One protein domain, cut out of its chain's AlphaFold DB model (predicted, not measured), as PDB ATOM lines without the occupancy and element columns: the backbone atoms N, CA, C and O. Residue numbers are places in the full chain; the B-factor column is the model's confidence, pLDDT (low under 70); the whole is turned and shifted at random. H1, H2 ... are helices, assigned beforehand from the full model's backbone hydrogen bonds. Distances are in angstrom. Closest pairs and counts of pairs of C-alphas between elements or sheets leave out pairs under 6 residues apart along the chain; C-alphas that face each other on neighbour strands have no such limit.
ATOM      1  N   GLU A 372     345.996 307.533 287.147       85.19
ATOM      2  CA  GLU A 372     347.077 306.815 286.487       85.19
ATOM      3  C   GLU A 372     348.357 307.656 286.458       85.19
ATOM      4  O   GLU A 372     348.319 308.887 286.480       85.19
ATOM      5  N   VAL A 373     349.518 306.997 286.356       86.62
ATOM      6  CA  VAL A 373     350.820 307.693 286.327       86.62
ATOM      7  C   VAL A 373     350.842 308.765 285.233       86.62
ATOM      8  O   VAL A 373     351.332 309.866 285.460       86.62
ATOM      9  N   ASP A 374     350.252 308.493 284.069       87.19
ATOM     10  CA  ASP A 374     350.195 309.457 282.967       87.19
ATOM     11  C   ASP A 374     349.268 310.653 283.237       87.19
ATOM     12  O   ASP A 374     349.542 311.763 282.783       87.19
ATOM     13  N   GLU A 375     348.208 310.468 284.025       84.00
ATOM     14  CA  GLU A 375     347.334 311.565 284.464       84.00
ATOM     15  C   GLU A 375     348.046 312.433 285.507       84.00
ATOM     16  O   GLU A 375     347.993 313.660 285.443       84.00
ATOM     17  N   MET A 376     348.797 311.802 286.412       83.56
ATOM     18  CA  MET A 376     349.650 312.490 287.380       83.56
ATOM     19  C   MET A 376     350.758 313.304 286.691       83.56
ATOM     20  O   MET A 376     351.008 314.454 287.059       83.56
ATOM     21  N   LYS A 377     351.385 312.747 285.644       89.50
ATOM     22  CA  LYS A 377     352.355 313.464 284.800       89.50
ATOM     23  C   LYS A 377     351.731 314.707 284.163       89.50
ATOM     24  O   LYS A 377     352.374 315.757 284.147       89.50
ATOM     25  N   ASP A 378     350.499 314.614 283.656       84.50
ATOM     26  CA  ASP A 378     349.781 315.752 283.062       84.50
ATOM     27  C   ASP A 378     349.535 316.865 284.097       84.50
ATOM     28  O   ASP A 378     349.851 318.031 283.847       84.50
ATOM     29  N   VAL A 379     349.079 316.498 285.300       81.31
ATOM     30  CA  VAL A 379     348.895 317.422 286.432       81.31
ATOM     31  C   VAL A 379     350.201 318.145 286.785       81.31
ATOM     32  O   VAL A 379     350.241 319.379 286.828       81.31
ATOM     33  N   MET A 380     351.287 317.394 286.993       86.50
ATOM     34  CA  MET A 380     352.605 317.936 287.348       86.50
ATOM     35  C   MET A 380     353.174 318.830 286.245       86.50
ATOM     36  O   MET A 380     353.707 319.902 286.527       86.50
ATOM     37  N   THR A 381     353.024 318.424 284.984       87.62
ATOM     38  CA  THR A 381     353.484 319.197 283.824       87.62
ATOM     39  C   THR A 381     352.780 320.547 283.757       87.62
ATOM     40  O   THR A 381     353.442 321.577 283.634       87.62
ATOM     41  N   LYS A 382     351.447 320.569 283.888       83.00
ATOM     42  CA  LYS A 382     350.674 321.819 283.874       83.00
ATOM     43  C   LYS A 382     351.043 322.718 285.054       83.00
ATOM     44  O   LYS A 382     351.177 323.926 284.875       83.00
ATOM     45  N   LEU A 383     351.251 322.150 286.245       80.38
ATOM     46  CA  LEU A 383     351.682 322.911 287.419       80.38
ATOM     47  C   LEU A 383     353.062 323.546 287.198       80.38
ATOM     48  O   LEU A 383     353.250 324.729 287.475       80.38
ATOM     49  N   LEU A 384     354.018 322.780 286.667       85.19
ATOM     50  CA  LEU A 384     355.354 323.273 286.335       85.19
ATOM     51  C   LEU A 384     355.308 324.341 285.235       85.19
ATOM     52  O   LEU A 384     356.073 325.295 285.282       85.19
ATOM     53  N   GLN A 385     354.403 324.245 284.262       85.38
ATOM     54  CA  GLN A 385     354.207 325.317 283.281       85.38
ATOM     55  C   GLN A 385     353.715 326.605 283.953       85.38
ATOM     56  O   GLN A 385     354.272 327.672 283.711       85.38
ATOM     57  N   LYS A 386     352.757 326.507 284.882       77.88
ATOM     58  CA  LYS A 386     352.260 327.671 285.631       77.88
ATOM     59  C   LYS A 386     353.312 328.284 286.554       77.88
ATOM     60  O   LYS A 386     353.395 329.506 286.653       77.88
ATOM     61  N   LEU A 387     354.149 327.463 287.183       77.75
ATOM     62  CA  LEU A 387     355.304 327.911 287.965       77.75
ATOM     63  C   LEU A 387     356.338 328.650 287.112       77.75
ATOM     64  O   LEU A 387     356.904 329.653 287.554       77.75
ATOM     65  N   TRP A 388     356.573 328.179 285.888       85.88
ATOM     66  CA  TRP A 388     357.433 328.869 284.936       85.88
ATOM     67  C   TRP A 388     356.859 330.229 284.561       85.88
ATOM     68  O   TRP A 388     357.539 331.233 284.767       85.88
ATOM     69  N   ASP A 389     355.606 330.280 284.105       79.81
ATOM     70  CA  ASP A 389     354.931 331.533 283.742       79.81
ATOM     71  C   ASP A 389     354.970 332.535 284.903       79.81
ATOM     72  O   ASP A 389     355.306 333.708 284.724       79.81
ATOM     73  N   TYR A 390     354.728 332.041 286.121       72.94
ATOM     74  CA  TYR A 390     354.850 332.803 287.355       72.94
ATOM     75  C   TYR A 390     356.260 333.388 287.550       72.94
ATOM     76  O   TYR A 390     356.404 334.583 287.797       72.94
ATOM     77  N   SER A 391     357.309 332.574 287.402       81.25
ATOM     78  CA  SER A 391     358.702 333.012 287.581       81.25
ATOM     79  C   SER A 391     359.164 334.059 286.565       81.25
ATOM     80  O   SER A 391     360.036 334.865 286.881       81.25
ATOM     81  N   GLN A 392     358.586 334.051 285.360       83.50
ATOM     82  CA  GLN A 392     358.931 334.995 284.296       83.50
ATOM     83  C   GLN A 392     358.141 336.304 284.405       83.50
ATOM     84  O   GLN A 392     358.648 337.362 284.041       83.50
ATOM     85  N   GLY A 393     356.895 336.239 284.887       71.50
ATOM     86  CA  GLY A 393     355.969 337.371 284.900       71.50
ATOM     87  C   GLY A 393     355.915 338.171 286.203       71.50
ATOM     88  O   GLY A 393     355.344 339.259 286.207       71.50
ATOM     89  N   MET A 394     356.462 337.661 287.314       62.69
ATOM     90  CA  MET A 394     356.222 338.238 288.643       62.69
ATOM     91  C   MET A 394     357.514 338.676 289.351       62.69
ATOM     92  O   MET A 394     358.465 337.899 289.434       62.69
ATOM     93  N   PRO A 395     357.570 339.896 289.923       60.25
ATOM     94  CA  PRO A 395     358.675 340.298 290.785       60.25
ATOM     95  C   PRO A 395     358.552 339.647 292.174       60.25
ATOM     96  O   PRO A 395     357.455 339.503 292.712       60.25
ATOM     97  N   GLY A 396     359.681 339.294 292.795       70.88
ATOM     98  CA  GLY A 396     359.726 338.812 294.183       70.88
ATOM     99  C   GLY A 396     360.801 337.756 294.437       70.88
ATOM    100  O   GLY A 396     361.328 337.154 293.503       70.88
ATOM    101  N   GLU A 397     361.124 337.520 295.712       69.19
ATOM    102  CA  GLU A 397     362.108 336.500 296.113       69.19
ATOM    103  C   GLU A 397     361.672 335.096 295.680       69.19
ATOM    104  O   GLU A 397     362.459 334.392 295.062       69.19
ATOM    105  N   THR A 398     360.399 334.733 295.860       67.56
ATOM    106  CA  THR A 398     359.865 333.424 295.446       67.56
ATOM    107  C   THR A 398     359.924 333.212 293.931       67.56
ATOM    108  O   THR A 398     360.296 332.138 293.470       67.56
ATOM    109  N   ALA A 399     359.592 334.231 293.127       72.06
ATOM    110  CA  ALA A 399     359.695 334.140 291.667       72.06
ATOM    111  C   ALA A 399     361.155 333.966 291.224       72.06
ATOM    112  O   ALA A 399     361.445 333.155 290.345       72.06
ATOM    113  N   LYS A 400     362.085 334.657 291.897       80.69
ATOM    114  CA  LYS A 400     363.527 334.498 291.691       80.69
ATOM    115  C   LYS A 400     364.019 333.110 292.104       80.69
ATOM    116  O   LYS A 400     364.809 332.522 291.377       80.69
ATOM    117  N   GLU A 401     363.563 332.570 293.231       76.25
ATOM    118  CA  GLU A 401     363.887 331.208 293.679       76.25
ATOM    119  C   GLU A 401     363.405 330.156 292.679       76.25
ATOM    120  O   GLU A 401     364.183 329.289 292.285       76.25
ATOM    121  N   ILE A 402     362.166 330.284 292.197       79.88
ATOM    122  CA  ILE A 402     361.606 329.411 291.161       79.88
ATOM    123  C   ILE A 402     362.396 329.554 289.851       79.88
ATOM    124  O   ILE A 402     362.788 328.552 289.257       79.88
ATOM    125  N   SER A 403     362.698 330.782 289.416       85.75
ATOM    126  CA  SER A 403     363.508 331.025 288.215       85.75
ATOM    127  C   SER A 403     364.915 330.437 288.344       85.75
ATOM    128  O   SER A 403     365.447 329.914 287.366       85.75
ATOM    129  N   ASN A 404     365.525 330.507 289.529       86.38
ATOM    130  CA  ASN A 404     366.829 329.906 289.797       86.38
ATOM    131  C   ASN A 404     366.753 328.375 289.752       86.38
ATOM    132  O   ASN A 404     367.655 327.754 289.202       86.38
ATOM    133  N   ALA A 405     365.678 327.774 290.277       87.38
ATOM    134  CA  ALA A 405     365.458 326.332 290.195       87.38
ATOM    135  C   ALA A 405     365.315 325.868 288.735       87.38
ATOM    136  O   ALA A 405     365.948 324.893 288.335       87.38
ATOM    137  N   TYR A 406     364.566 326.603 287.904       90.06
ATOM    138  CA  TYR A 406     364.500 326.323 286.468       90.06
ATOM    139  C   TYR A 406     365.848 326.480 285.763       90.06
ATOM    140  O   TYR A 406     366.205 325.638 284.939       90.06
ATOM    141  N   ALA A 407     366.617 327.516 286.108       88.12
ATOM    142  CA  ALA A 407     367.956 327.716 285.564       88.12
ATOM    143  C   ALA A 407     368.922 326.583 285.965       88.12
ATOM    144  O   ALA A 407     369.717 326.147 285.135       88.12
ATOM    145  N   GLU A 408     368.827 326.075 287.199       89.94
ATOM    146  CA  GLU A 408     369.599 324.918 287.681       89.94
ATOM    147  C   GLU A 408     369.235 323.636 286.915       89.94
ATOM    148  O   GLU A 408     370.121 322.866 286.549       89.94
ATOM    149  N   MET A 409     367.954 323.460 286.574       89.56
ATOM    150  CA  MET A 409     367.466 322.389 285.692       89.56
ATOM    151  C   MET A 409     367.754 322.635 284.199       89.56
ATOM    152  O   MET A 409     367.379 321.819 283.366       89.56
ATOM    153  N   GLN A 410     368.426 323.741 283.859       90.38
ATOM    154  CA  GLN A 410     368.757 324.178 282.497       90.38
ATOM    155  C   GLN A 410     367.560 324.523 281.598       90.38
ATOM    156  O   GLN A 410     367.752 324.750 280.403       90.38
ATOM    157  N   ILE A 411     366.372 324.705 282.177       88.00
ATOM    158  CA  ILE A 411     365.155 325.060 281.445       88.00
ATOM    159  C   ILE A 411     365.223 326.530 281.038       88.00
ATOM    160  O   ILE A 411     365.228 327.434 281.873       88.00
ATOM    161  N   ARG A 412     365.270 326.780 279.725       84.69
ATOM    162  CA  ARG A 412     365.373 328.140 279.150       84.69
ATOM    163  C   ARG A 412     364.066 328.684 278.580       84.69
ATOM    164  O   ARG A 412     363.997 329.858 278.225       84.69
ATOM    165  N   ARG A 413     363.052 327.834 278.423       84.06
ATOM    166  CA  ARG A 413     361.746 328.169 277.837       84.06
ATOM    167  C   ARG A 413     360.679 327.207 278.351       84.06
ATOM    168  O   ARG A 413     360.999 326.053 278.612       84.06
ATOM    169  N   ALA A 414     359.415 327.634 278.378       75.25
ATOM    170  CA  ALA A 414     358.289 326.809 278.839       75.25
ATOM    171  C   ALA A 414     358.209 325.444 278.126       75.25
ATOM    172  O   ALA A 414     358.024 324.414 278.765       75.25
ATOM    173  N   GLY A 415     358.442 325.410 276.807       78.06
ATOM    174  CA  GLY A 415     358.472 324.161 276.032       78.06
ATOM    175  C   GLY A 415     359.619 323.203 276.391       78.06
ATOM    176  O   GLY A 415     359.576 322.041 276.003       78.06
ATOM    177  N   GLY A 416     360.628 323.674 277.133       79.62
ATOM    178  CA  GLY A 416     361.704 322.853 277.687       79.62
ATOM    179  C   GLY A 416     361.264 322.034 278.901       79.62
ATOM    180  O   GLY A 416     361.850 320.995 279.153       79.62
ATOM    181  N   ILE A 417     360.185 322.411 279.601       82.75
ATOM    182  CA  ILE A 417     359.676 321.654 280.762       82.75
ATOM    183  C   ILE A 417     359.339 320.216 280.362       82.75
ATOM    184  O   ILE A 417     359.812 319.262 280.971       82.75
ATOM    185  N   THR A 418     358.567 320.046 279.292       78.56
ATOM    186  CA  THR A 418     358.116 318.724 278.851       78.56
ATOM    187  C   THR A 418     359.217 317.898 278.186       78.56
ATOM    188  O   THR A 418     359.025 316.707 278.001       78.56
ATOM    189  N   GLN A 419     360.338 318.512 277.788       81.50
ATOM    190  CA  GLN A 419     361.425 317.840 277.063       81.50
ATOM    191  C   GLN A 419     362.637 317.554 277.956       81.50
ATOM    192  O   GLN A 419     363.244 316.494 277.850       81.50
ATOM    193  N   GLU A 420     362.996 318.495 278.826       84.25
ATOM    194  CA  GLU A 420     364.250 318.481 279.586       84.25
ATOM    195  C   GLU A 420     364.080 317.839 280.969       84.25
ATOM    196  O   GLU A 420     365.017 317.216 281.460       84.25
ATOM    197  N   ILE A 421     362.886 317.914 281.575       87.75
ATOM    198  CA  ILE A 421     362.606 317.318 282.899       87.75
ATOM    199  C   ILE A 421     361.520 316.240 282.872       87.75
ATOM    200  O   ILE A 421     361.005 315.858 283.920       87.75
ATOM    201  N   GLN A 422     361.197 315.698 281.693       87.50
ATOM    202  CA  GLN A 422     360.199 314.631 281.548       87.50
ATOM    203  C   GLN A 422     360.501 313.419 282.439       87.50
ATOM    204  O   GLN A 422     359.593 312.906 283.087       87.50
ATOM    205  N   GLY A 423     361.774 313.006 282.514       88.44
ATOM    206  CA  GLY A 423     362.203 311.906 283.381       88.44
ATOM    207  C   GLY A 423     361.933 312.191 284.859       88.44
ATOM    208  O   GLY A 423     361.378 311.347 285.551       88.44
ATOM    209  N   LEU A 424     362.205 313.415 285.326       87.62
ATOM    210  CA  LEU A 424     361.929 313.812 286.713       87.62
ATOM    211  C   LEU A 424     360.427 313.873 287.009       87.62
ATOM    212  O   LEU A 424     360.003 313.477 288.089       87.62
ATOM    213  N   ILE A 425     359.619 314.340 286.053       87.69
ATOM    214  CA  ILE A 425     358.155 314.346 286.177       87.69
ATOM    215  C   ILE A 425     357.623 312.912 286.267       87.69
ATOM    216  O   ILE A 425     356.754 312.632 287.087       87.69
ATOM    217  N   GLU A 426     358.143 311.995 285.452       91.12
ATOM    218  CA  GLU A 426     357.765 310.581 285.476       91.12
ATOM    219  C   GLU A 426     358.156 309.889 286.783       91.12
ATOM    220  O   GLU A 426     357.332 309.192 287.382       91.12
ATOM    221  N   GLU A 427     359.382 310.104 287.253       87.88
ATOM    222  CA  GLU A 427     359.845 309.553 288.522       87.88
ATOM    223  C   GLU A 427     359.043 310.104 289.703       87.88
ATOM    224  O   GLU A 427     358.605 309.328 290.553       87.88
ATOM    225  N   LEU A 428     358.781 311.417 289.732       84.69
ATOM    226  CA  LEU A 428     357.967 312.034 290.774       84.69
ATOM    227  C   LEU A 428     356.525 311.527 290.722       84.69
ATOM    228  O   LEU A 428     355.987 311.167 291.762       84.69
ATOM    229  N   ALA A 429     355.904 311.444 289.542       86.62
ATOM    230  CA  ALA A 429     354.556 310.895 289.381       86.62
ATOM    231  C   ALA A 429     354.469 309.443 289.876       86.62
ATOM    232  O   ALA A 429     353.498 309.070 290.534       86.62
ATOM    233  N   THR A 430     355.505 308.644 289.618       88.00
ATOM    234  CA  THR A 430     355.603 307.251 290.078       88.00
ATOM    235  C   THR A 430     355.782 307.172 291.594       88.00
ATOM    236  O   THR A 430     355.054 306.437 292.261       88.00
ATOM    237  N   ALA A 431     356.705 307.958 292.158       83.69
ATOM    238  CA  ALA A 431     356.932 308.033 293.602       83.69
ATOM    239  C   ALA A 431     355.683 308.526 294.344       83.69
ATOM    240  O   ALA A 431     355.360 308.047 295.429       83.69
ATOM    241  N   TRP A 432     354.956 309.459 293.735       81.81
ATOM    242  CA  TRP A 432     353.722 310.011 294.265       81.81
ATOM    243  C   TRP A 432     352.588 308.970 294.208       81.81
ATOM    244  O   TRP A 432     351.925 308.757 295.219       81.81
ATOM    245  N   LYS A 433     352.397 308.245 293.091       82.19
ATOM    246  CA  LYS A 433     351.414 307.142 293.007       82.19
ATOM    247  C   LYS A 433     351.690 306.064 294.062       82.19
ATOM    248  O   LYS A 433     350.779 305.681 294.789       82.19
ATOM    249  N   ALA A 434     352.953 305.665 294.219       80.62
ATOM    250  CA  ALA A 434     353.366 304.726 295.262       80.62
ATOM    251  C   ALA A 434     353.083 305.260 296.682       80.62
ATOM    252  O   ALA A 434     352.597 304.519 297.531       80.62
ATOM    253  N   SER A 435     353.326 306.555 296.930       74.62
ATOM    254  CA  SER A 435     352.986 307.230 298.197       74.62
ATOM    255  C   SER A 435     351.488 307.192 298.506       74.62
ATOM    256  O   SER A 435     351.093 307.073 299.665       74.62
ATOM    257  N   ALA A 436     350.649 307.309 297.477       71.69
ATOM    258  CA  ALA A 436     349.205 307.323 297.636       71.69
ATOM    259  C   ALA A 436     348.627 305.928 297.910       71.69
ATOM    260  O   ALA A 436     347.670 305.815 298.676       71.69
ATOM    261  N   GLU A 437     349.210 304.889 297.301       73.38
ATOM    262  CA  GLU A 437     348.827 303.482 297.490       73.38
ATOM    263  C   GLU A 437     349.223 302.936 298.872       73.38
ATOM    264  O   GLU A 437     348.584 302.004 299.365       73.38
ATOM    265  N   ASP A 438     350.224 303.528 299.533       73.69
ATOM    266  CA  ASP A 438     350.575 303.190 300.912       73.69
ATOM    267  C   ASP A 438     349.541 303.780 301.900       73.69
ATOM    268  O   ASP A 438     349.365 305.000 302.038       73.69
ATOM    269  N   GLU A 439     348.844 302.901 302.631       53.75
ATOM    270  CA  GLU A 439     347.803 303.254 303.610       53.75
ATOM    271  C   GLU A 439     348.309 304.213 304.708       53.75
ATOM    272  O   GLU A 439     347.502 304.878 305.369       53.75
ATOM    273  N   GLY A 440     349.632 304.362 304.858       54.06
ATOM    274  CA  GLY A 440     350.289 305.309 305.757       54.06
ATOM    275  C   GLY A 440     350.291 306.775 305.308       54.06
ATOM    276  O   GLY A 440     350.587 307.639 306.134       54.06
ATOM    277  N   GLY A 441     349.952 307.087 304.047       58.44
ATOM    278  CA  GLY A 441     349.939 308.471 303.545       58.44
ATOM    279  C   GLY A 441     351.267 309.187 303.794       58.44
ATOM    280  O   GLY A 441     351.296 310.338 304.241       58.44
ATOM    281  N   SER A 442     352.370 308.472 303.596       54.50
ATOM    282  CA  SER A 442     353.675 308.977 303.950       54.50
ATOM    283  C   SER A 442     354.228 309.763 302.762       54.50
ATOM    284  O   SER A 442     354.527 309.235 301.687       54.50
ATOM    285  N   TRP A 443     354.385 311.073 302.973       67.94
ATOM    286  CA  TRP A 443     355.205 311.940 302.121       67.94
ATOM    287  C   TRP A 443     356.622 311.371 301.932       67.94
ATOM    288  O   TRP A 443     357.353 311.818 301.061       67.94
ATOM    289  N   ASP A 444     356.987 310.362 302.721       68.75
ATOM    290  CA  ASP A 444     358.237 309.627 302.745       68.75
ATOM    291  C   ASP A 444     358.652 309.073 301.385       68.75
ATOM    292  O   ASP A 444     359.843 309.092 301.113       68.75
ATOM    293  N   HIS A 445     357.750 308.634 300.499       77.69
ATOM    294  CA  HIS A 445     358.159 308.189 299.154       77.69
ATOM    295  C   HIS A 445     358.596 309.357 298.260       77.69
ATOM    296  O   HIS A 445     359.621 309.267 297.583       77.69
ATOM    297  N   VAL A 446     357.876 310.483 298.304       79.38
ATOM    298  CA  VAL A 446     358.268 311.708 297.590       79.38
ATOM    299  C   VAL A 446     359.512 312.327 298.229       79.38
ATOM    300  O   VAL A 446     360.427 312.746 297.528       79.38
ATOM    301  N   GLN A 447     359.593 312.335 299.558       79.00
ATOM    302  CA  GLN A 447     360.748 312.829 300.298       79.00
ATOM    303  C   GLN A 447     361.977 311.946 300.066       79.00
ATOM    304  O   GLN A 447     363.049 312.476 299.811       79.00
ATOM    305  N   SER A 448     361.822 310.620 300.046       83.19
ATOM    306  CA  SER A 448     362.885 309.671 299.690       83.19
ATOM    307  C   SER A 448     363.340 309.860 298.250       83.19
ATOM    308  O   SER A 448     364.532 309.747 297.976       83.19
ATOM    309  N   TRP A 449     362.427 310.189 297.330       89.81
ATOM    310  CA  TRP A 449     362.800 310.564 295.967       89.81
ATOM    311  C   TRP A 449     363.635 311.855 295.955       89.81
ATOM    312  O   TRP A 449     364.706 311.870 295.355       89.81
ATOM    313  N   ILE A 450     363.231 312.902 296.688       85.00
ATOM    314  CA  ILE A 450     364.017 314.147 296.826       85.00
ATOM    315  C   ILE A 450     365.394 313.869 297.458       85.00
ATOM    316  O   ILE A 450     366.418 314.388 297.004       85.00
ATOM    317  N   ASP A 451     365.441 313.038 298.497       87.31
ATOM    318  CA  ASP A 451     366.666 312.693 299.220       87.31
ATOM    319  C   ASP A 451     367.591 311.787 298.394       87.31
ATOM    320  O   ASP A 451     368.815 311.897 298.502       87.31
ATOM    321  N   GLY A 452     367.021 310.976 297.497       90.00
ATOM    322  CA  GLY A 452     367.721 310.156 296.507       90.00
ATOM    323  C   GLY A 452     368.482 310.954 295.444       90.00
ATOM    324  O   GLY A 452     369.274 310.375 294.702       90.00
ATOM    325  N   HIS A 453     368.318 312.282 295.415       89.38
ATOM    326  CA  HIS A 453     369.056 313.203 294.554       89.38
ATOM    327  C   HIS A 453     370.064 314.039 295.371       89.38
ATOM    328  O   HIS A 453     369.859 315.234 295.617       89.38
ATOM    329  N   PRO A 454     371.198 313.454 295.815       87.62
ATOM    330  CA  PRO A 454     372.154 314.128 296.699       87.62
ATOM    331  C   PRO A 454     372.862 315.319 296.043       87.62
ATOM    332  O   PRO A 454     373.334 316.203 296.750       87.62
ATOM    333  N   ASN A 455     372.912 315.356 294.708       89.88
ATOM    334  CA  ASN A 455     373.585 316.407 293.946       89.88
ATOM    335  C   ASN A 455     372.732 317.674 293.761       89.88
ATOM    336  O   ASN A 455     373.235 318.660 293.229       89.88
ATOM    337  N   TRP A 456     371.456 317.660 294.159       90.88
ATOM    338  CA  TRP A 456     370.593 318.837 294.060       90.88
ATOM    339  C   TRP A 456     370.928 319.873 295.122       90.88
ATOM    340  O   TRP A 456     371.157 319.534 296.290       90.88
ATOM    341  N   SER A 457     370.892 321.149 294.734       89.44
ATOM    342  CA  SER A 457     371.013 322.241 295.690       89.44
ATOM    343  C   SER A 457     369.855 322.234 296.701       89.44
ATOM    344  O   SER A 457     368.778 321.682 296.458       89.44
ATOM    345  N   ALA A 458     370.048 322.894 297.846       75.81
ATOM    346  CA  ALA A 458     368.974 323.084 298.823       75.81
ATOM    347  C   ALA A 458     367.758 323.810 298.213       75.81
ATOM    348  O   ALA A 458     366.618 323.487 298.545       75.81
ATOM    349  N   ASN A 459     368.000 324.736 297.277       74.88
ATOM    350  CA  ASN A 459     366.950 325.471 296.577       74.88
ATOM    351  C   ASN A 459     366.154 324.550 295.649       74.88
ATOM    352  O   ASN A 459     364.928 324.589 295.662       74.88
ATOM    353  N   LEU A 460     366.832 323.680 294.896       81.81
ATOM    354  CA  LEU A 460     366.173 322.735 293.998       81.81
ATOM    355  C   LEU A 460     365.377 321.675 294.773       81.81
ATOM    356  O   LEU A 460     364.249 321.358 294.401       81.81
ATOM    357  N   LYS A 461     365.904 321.189 295.905       79.25
ATOM    358  CA  LYS A 461     365.151 320.308 296.815       79.25
ATOM    359  C   LYS A 461     363.905 320.998 297.365       79.25
ATOM    360  O   LYS A 461     362.821 320.425 297.311       79.25
ATOM    361  N   SER A 462     364.036 322.243 297.830       71.88
ATOM    362  CA  SER A 462     362.903 323.031 298.327       71.88
ATOM    363  C   SER A 462     361.856 323.289 297.239       71.88
ATOM    364  O   SER A 462     360.661 323.177 297.515       71.88
ATOM    365  N   PHE A 463     362.290 323.564 296.006       81.12
ATOM    366  CA  PHE A 463     361.418 323.700 294.841       81.12
ATOM    367  C   PHE A 463     360.607 322.424 294.588       81.12
ATOM    368  O   PHE A 463     359.385 322.490 294.483       81.12
ATOM    369  N   TRP A 464     361.241 321.249 294.569       82.62
ATOM    370  CA  TRP A 464     360.529 319.985 294.357       82.62
ATOM    371  C   TRP A 464     359.614 319.599 295.524       82.62
ATOM    372  O   TRP A 464     358.514 319.095 295.292       82.62
ATOM    373  N   THR A 465     359.988 319.910 296.772       73.00
ATOM    374  CA  THR A 465     359.072 319.796 297.922       73.00
ATOM    375  C   THR A 465     357.837 320.678 297.730       73.00
ATOM    376  O   THR A 465     356.717 320.242 297.996       73.00
ATOM    377  N   PHE A 466     358.021 321.906 297.238       70.50
ATOM    378  CA  PHE A 466     356.928 322.833 296.958       70.50
ATOM    379  C   PHE A 466     356.018 322.341 295.820       70.50
ATOM    380  O   PHE A 466     354.797 322.327 295.986       70.50
ATOM    381  N   VAL A 467     356.593 321.891 294.697       73.81
ATOM    382  CA  VAL A 467     355.859 321.288 293.564       73.81
ATOM    383  C   VAL A 467     355.020 320.112 294.048       73.81
ATOM    384  O   VAL A 467     353.822 320.040 293.775       73.81
ATOM    385  N   GLY A 468     355.632 319.226 294.828       69.94
ATOM    386  CA  GLY A 468     354.963 318.084 295.417       69.94
ATOM    387  C   GLY A 468     353.803 318.471 296.347       69.94
ATOM    388  O   GLY A 468     352.720 317.887 296.266       69.94
ATOM    389  N   GLY A 469     353.988 319.495 297.186       65.12
ATOM    390  CA  GLY A 469     352.927 320.046 298.033       65.12
ATOM    391  C   GLY A 469     351.761 320.628 297.228       65.12
ATOM    392  O   GLY A 469     350.604 320.342 297.533       65.12
ATOM    393  N   CYS A 470     352.052 321.387 296.167       63.84
ATOM    394  CA  CYS A 470     351.043 321.941 295.262       63.84
ATOM    395  C   CYS A 470     350.248 320.850 294.539       63.84
ATOM    396  O   CYS A 470     349.029 320.960 294.444       63.84
ATOM    397  N   CYS A 471     350.915 319.790 294.064       69.44
ATOM    398  CA  CYS A 471     350.241 318.647 293.446       69.44
ATOM    399  C   CYS A 471     349.257 318.014 294.425       69.44
ATOM    400  O   CYS A 471     348.092 317.844 294.091       69.44
ATOM    401  N   SER A 472     349.683 317.762 295.665       65.00
ATOM    402  CA  SER A 472     348.817 317.192 296.699       65.00
ATOM    403  C   SER A 472     347.589 318.062 296.989       65.00
ATOM    404  O   SER A 472     346.493 317.530 297.136       65.00
ATOM    405  N   VAL A 473     347.733 319.394 297.037       60.38
ATOM    406  CA  VAL A 473     346.599 320.322 297.225       60.38
ATOM    407  C   VAL A 473     345.677 320.340 296.009       60.38
ATOM    408  O   VAL A 473     344.459 320.356 296.159       60.38
ATOM    409  N   LEU A 474     346.237 320.331 294.804       63.75
ATOM    410  CA  LEU A 474     345.474 320.304 293.561       63.75
ATOM    411  C   LEU A 474     344.647 319.031 293.436       63.75
ATOM    412  O   LEU A 474     343.448 319.089 293.200       63.75
ATOM    413  N   ILE A 475     345.274 317.893 293.678       64.75
ATOM    414  CA  ILE A 475     344.633 316.586 293.698       64.75
ATOM    415  C   ILE A 475     343.582 316.516 294.813       64.75
ATOM    416  O   ILE A 475     342.510 315.970 294.583       64.75
ATOM    417  N   ALA A 476     343.835 317.128 295.981       56.75
ATOM    418  CA  ALA A 476     342.820 317.315 297.023       56.75
ATOM    419  C   ALA A 476     341.609 318.057 296.490       56.75
ATOM    420  O   ALA A 476     340.500 317.564 296.602       56.75
ATOM    421  N   THR A 477     341.853 319.216 295.884       55.59
ATOM    422  CA  THR A 477     340.822 320.135 295.406       55.59
ATOM    423  C   THR A 477     339.984 319.481 294.311       55.59
ATOM    424  O   THR A 477     338.761 319.471 294.389       55.59
ATOM    425  N   VAL A 478     340.636 318.874 293.318       59.09
ATOM    426  CA  VAL A 478     339.967 318.157 292.228       59.09
ATOM    427  C   VAL A 478     339.220 316.946 292.777       59.09
ATOM    428  O   VAL A 478     338.057 316.758 292.440       59.09
ATOM    429  N   GLY A 479     339.834 316.182 293.682       55.72
ATOM    430  CA  GLY A 479     339.198 315.035 294.321       55.72
ATOM    431  C   GLY A 479     337.973 315.395 295.148       55.72
ATOM    432  O   GLY A 479     336.988 314.669 295.110       55.72
ATOM    433  N   THR A 480     337.994 316.530 295.848       51.66
ATOM    434  CA  THR A 480     336.841 317.028 296.606       51.66
ATOM    435  C   THR A 480     335.759 317.639 295.718       51.66
ATOM    436  O   THR A 480     334.587 317.551 296.055       51.66
ATOM    437  N   ILE A 481     336.097 318.248 294.579       50.41
ATOM    438  CA  ILE A 481     335.085 318.877 293.712       50.41
ATOM    439  C   ILE A 481     334.475 317.848 292.738       50.41
ATOM    440  O   ILE A 481     333.281 317.905 292.455       50.41
ATOM    441  N   TYR A 482     335.257 316.871 292.271       51.09
ATOM    442  CA  TYR A 482     334.889 315.933 291.204       51.09
ATOM    443  C   TYR A 482     335.055 314.463 291.616       51.09
ATOM    444  O   TYR A 482     335.603 313.659 290.866       51.09
ATOM    445  N   LEU A 483     334.489 314.060 292.763       48.56
ATOM    446  CA  LEU A 483     334.419 312.643 293.183       48.56
ATOM    447  C   LEU A 483     333.792 311.689 292.134       48.56
ATOM    448  O   LEU A 483     333.823 310.475 292.330       48.56
ATOM    449  N   PHE A 484     333.215 312.205 291.041       44.28
ATOM    450  CA  PHE A 484     332.446 311.442 290.056       44.28
ATOM    451  C   PHE A 484     332.978 311.494 288.613       44.28
ATOM    452  O   PHE A 484     332.423 310.792 287.768       44.28
ATOM    453  N   GLU A 485     334.040 312.253 288.308       51.03
ATOM    454  CA  GLU A 485     334.585 312.340 286.942       51.03
ATOM    455  C   GLU A 485     336.049 311.898 286.868       51.03
ATOM    456  O   GLU A 485     336.879 312.239 287.704       51.03
ATOM    457  N   ASN A 486     336.374 311.110 285.842       61.81
ATOM    458  CA  ASN A 486     337.735 310.652 285.592       61.81
ATOM    459  C   ASN A 486     338.569 311.830 285.058       61.81
ATOM    460  O   ASN A 486     338.135 312.497 284.120       61.81
ATOM    461  N   TRP A 487     339.785 312.066 285.571       67.69
ATOM    462  CA  TRP A 487     340.659 313.132 285.053       67.69
ATOM    463  C   TRP A 487     340.796 313.069 283.528       67.69
ATOM    464  O   TRP A 487     340.763 314.102 282.871       67.69
ATOM    465  N   LYS A 488     340.856 311.880 282.911       69.25
ATOM    466  CA  LYS A 488     340.868 311.743 281.441       69.25
ATOM    467  C   LYS A 488     339.673 312.392 280.749       69.25
ATOM    468  O   LYS A 488     339.867 312.948 279.672       69.25
ATOM    469  N   THR A 489     338.485 312.329 281.344       66.06
ATOM    470  CA  THR A 489     337.240 312.850 280.763       66.06
ATOM    471  C   THR A 489     337.006 314.325 281.058       66.06
ATOM    472  O   THR A 489     336.178 314.926 280.387       66.06
ATOM    473  N   VAL A 490     337.742 314.918 282.005       63.97
ATOM    474  CA  VAL A 490     337.698 316.365 282.260       63.97
ATOM    475  C   VAL A 490     338.292 317.112 281.064       63.97
ATOM    476  O   VAL A 490     339.405 316.797 280.612       63.97
ATOM    477  N   ASP A 491     337.574 318.118 280.563       66.81
ATOM    478  CA  ASP A 491     338.027 318.900 279.414       66.81
ATOM    479  C   ASP A 491     339.375 319.597 279.694       66.81
ATOM    480  O   ASP A 491     339.661 320.010 280.826       66.81
ATOM    481  N   PRO A 492     340.237 319.764 278.673       65.44
ATOM    482  CA  PRO A 492     341.555 320.379 278.835       65.44
ATOM    483  C   PRO A 492     341.536 321.768 279.485       65.44
ATOM    484  O   PRO A 492     342.455 322.092 280.240       65.44
ATOM    485  N   GLU A 493     340.507 322.572 279.214       50.88
ATOM    486  CA  GLU A 493     340.331 323.915 279.782       50.88
ATOM    487  C   GLU A 493     340.081 323.856 281.292       50.88
ATOM    488  O   GLU A 493     340.751 324.550 282.060       50.88
ATOM    489  N   TRP A 494     339.223 322.935 281.737       55.75
ATOM    490  CA  TRP A 494     338.963 322.676 283.152       55.75
ATOM    491  C   TRP A 494     340.209 322.174 283.886       55.75
ATOM    492  O   TRP A 494     340.516 322.647 284.980       55.75
ATOM    493  N   LYS A 495     341.008 321.302 283.263       59.84
ATOM    494  CA  LYS A 495     342.301 320.872 283.828       59.84
ATOM    495  C   LYS A 495     343.241 322.048 284.069       59.84
ATOM    496  O   LYS A 495     343.873 322.132 285.120       59.84
ATOM    497  N   VAL A 496     343.349 322.960 283.098       53.84
ATOM    498  CA  VAL A 496     344.185 324.166 283.217       53.84
ATOM    499  C   VAL A 496     343.644 325.096 284.301       53.84
ATOM    500  O   VAL A 496     344.439 325.632 285.079       53.84
ATOM    501  N   PHE A 497     342.323 325.254 284.386       54.28
ATOM    502  CA  PHE A 497     341.670 326.035 285.429       54.28
ATOM    503  C   PHE A 497     341.982 325.487 286.827       54.28
ATOM    504  O   PHE A 497     342.519 326.231 287.646       54.28
ATOM    505  N   PHE A 498     341.755 324.194 287.087       57.62
ATOM    506  CA  PHE A 498     342.014 323.597 288.404       57.62
ATOM    507  C   PHE A 498     343.474 323.719 288.811       57.62
ATOM    508  O   PHE A 498     343.767 324.163 289.920       57.62
ATOM    509  N   VAL A 499     344.397 323.402 287.897       55.97
ATOM    510  CA  VAL A 499     345.837 323.549 288.146       55.97
ATOM    511  C   VAL A 499     346.173 324.988 288.533       55.97
ATOM    512  O   VAL A 499     346.883 325.210 289.513       55.97
ATOM    513  N   SER A 500     345.635 325.964 287.801       50.88
ATOM    514  CA  SER A 500     345.870 327.388 288.064       50.88
ATOM    515  C   SER A 500     345.268 327.826 289.404       50.88
ATOM    516  O   SER A 500     345.930 328.524 290.172       50.88
ATOM    517  N   ALA A 501     344.057 327.361 289.718       50.47
ATOM    518  CA  ALA A 501     343.338 327.654 290.951       50.47
ATOM    519  C   ALA A 501     344.078 327.126 292.180       50.47
ATOM    520  O   ALA A 501     344.401 327.879 293.099       50.47
ATOM    521  N   SER A 502     344.400 325.834 292.202       52.97
ATOM    522  CA  SER A 502     345.050 325.210 293.355       52.97
ATOM    523  C   SER A 502     346.490 325.677 293.524       52.97
ATOM    524  O   SER A 502     346.944 325.836 294.661       52.97
ATOM    525  N   PHE A 503     347.197 325.963 292.425       53.66
ATOM    526  CA  PHE A 503     348.491 326.642 292.474       53.66
ATOM    527  C   PHE A 503     348.361 327.990 293.185       53.66
ATOM    528  O   PHE A 503     349.075 328.252 294.154       53.66
ATOM    529  N   TYR A 504     347.386 328.804 292.780       52.88
ATOM    530  CA  TYR A 504     347.145 330.111 293.373       52.88
ATOM    531  C   TYR A 504     346.735 330.038 294.855       52.88
ATOM    532  O   TYR A 504     347.253 330.786 295.687       52.88
ATOM    533  N   HIS A 505     345.877 329.087 295.228       51.00
ATOM    534  CA  HIS A 505     345.505 328.849 296.624       51.00
ATOM    535  C   HIS A 505     346.684 328.366 297.479       51.00
ATOM    536  O   HIS A 505     346.834 328.825 298.612       51.00
ATOM    537  N   THR A 506     347.552 327.500 296.946       49.50
ATOM    538  CA  THR A 506     348.749 327.018 297.659       49.50
ATOM    539  C   THR A 506     349.747 328.153 297.875       49.50
ATOM    540  O   THR A 506     350.261 328.342 298.977       49.50
ATOM    541  N   LEU A 507     349.948 328.974 296.847       48.59
ATOM    542  CA  LEU A 507     350.727 330.202 296.912       48.59
ATOM    543  C   LEU A 507     350.166 331.189 297.962       48.59
ATOM    544  O   LEU A 507     350.917 331.695 298.801       48.59
ATOM    545  N   LYS A 508     348.844 331.408 297.991       46.97
ATOM    546  CA  LYS A 508     348.146 332.243 298.990       46.97
ATOM    547  C   LYS A 508     348.297 331.693 300.416       46.97
ATOM    548  O   LYS A 508     348.575 332.456 301.340       46.97
ATOM    549  N   ALA A 509     348.166 330.378 300.597       39.84
ATOM    550  CA  ALA A 509     348.335 329.701 301.884       39.84
ATOM    551  C   ALA A 509     349.784 329.761 302.399       39.84
ATOM    552  O   ALA A 509     350.008 329.857 303.606       39.84
ATOM    553  N   ALA A 510     350.768 329.799 301.496       37.12
ATOM    554  CA  ALA A 510     352.182 329.955 301.825       37.12
ATOM    555  C   ALA A 510     352.570 331.379 302.299       37.12
ATOM    556  O   ALA A 510     353.749 331.655 302.491       37.12
ATOM    557  N   LYS A 511     351.596 332.280 302.540       38.25
ATOM    558  CA  LYS A 511     351.762 333.685 302.987       38.25
ATOM    559  C   LYS A 511     352.533 334.610 302.026       38.25
ATOM    560  O   LYS A 511     352.864 335.728 302.412       38.25
ATOM    561  N   MET A 512     352.794 334.199 300.784       39.19
ATOM    562  CA  MET A 512     353.776 334.873 299.915       39.19
ATOM    563  C   MET A 512     353.203 335.790 298.818       39.19
ATOM    564  O   MET A 512     353.974 336.294 298.007       39.19
ATOM    565  N   PHE A 513     351.895 336.087 298.796       39.38
ATOM    566  CA  PHE A 513     351.294 336.873 297.703       39.38
ATOM    567  C   PHE A 513     350.610 338.169 298.117       39.38
ATOM    568  O   PHE A 513     349.725 338.192 298.969       39.38
ATOM    569  N   GLY A 514     351.010 339.248 297.436       45.22
ATOM    570  CA  GLY A 514     350.332 340.538 297.440       45.22
ATOM    571  C   GLY A 514     349.123 340.596 296.493       45.22
ATOM    572  O   GLY A 514     348.867 339.709 295.689       45.22
TER     573      GLY A 514
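What this domain is: This is residues 372 to 514 of the 804 residues of the protein "Hypothetical protein" of Brandtodinium nutricula (UniProt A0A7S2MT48). Three long helices, H6, H1 and H7, cross one another at steep angles and make the core of a compact, rounded, all-helix domain. The helical hairpin of H4 and H5 covers one side of the crossed H1 and H6, H2 packs on the last part of H1 and the first part of H6, and short H3 packs on H1. The printed part has 143 residues with seven named helices, H1 to H7 in chain order, and no named strand. The radius of gyration of the C-alphas is 14.7 A, and the C-alphas span 39 by 32 by 31 A.

Where its parts are: The longest helix, H6, holds residues 458 to 481 and runs 34.5 A from C-alpha 458 at (368.974, 323.084, 298.823) to C-alpha 481 at (335.085, 318.877, 293.712). H1, residues 373 to 393, begins with C-alpha 373 at (350.820, 307.693, 286.327) and measures 30.2 A. H7, residues 492 to 509, measures 25.8 A and ends with C-alpha 509 at (348.335, 329.701, 301.884). H4, residues 422 to 437, measures 22.5 A, and H2, residues 397 to 408, 16.2 A. H3 holds residues 414 to 420 and H5 residues 444 to 451.

How they stand to each other: H1 is the hub, touching five other helices. With residues 379 to 384 alone it touches H6 at a steep tilt of 62 degrees; the closest C-alphas, of Met 380 and Cys 471, are 6.6 A apart. H7 touches H1 at 61 degrees, the same way, closest at the C-alphas of Leu 383 and Val 499, 5.9 A. H7 touches H6 also at 61 degrees, but opposite ways, with the C-alphas of Leu 474 and Ser 502 closest at 4.9 A. H2 touches H1 at the C-alphas of Ser 391 and Ala 399, 4.4 A, and H6 at those of Ala 405 and Leu 460, 5.3 A; to H6 it is only just about perpendicular, at 71 degrees. H3 touches H1, closest at the C-alphas of Gln 385 and Ala 414, 6.2 A. H4 touches H1 with the C-alphas of Met 376 and Ala 429 closest at 5.5 A. H4 and H5 form a hairpin at a shallow tilt of 28 degrees, with the C-alphas of Ser 435 and His 445 closest at 5.3 A. H5 and H6 form another at 27 degrees, with those of Ile 450 and Lys 461 closest at 6.3 A. H5 and H7 are apart. Every O i to N i+4 pair is within hydrogen-bond range in H1, H2, H4, H5, H6 and H7; in H3 1 of 3 is, beside 2 of 4 O i to N i+3 pairs.

The domain as a whole: The C-alphas farthest apart, of Asn 455 and Phe 484, are 41.6 A apart. The printed part has no cut and no long link. The mean pLDDT of the printed part is 72.1; residues 394 to 395, 397 to 398, 439 to 444 and 468 to 514 are under 70.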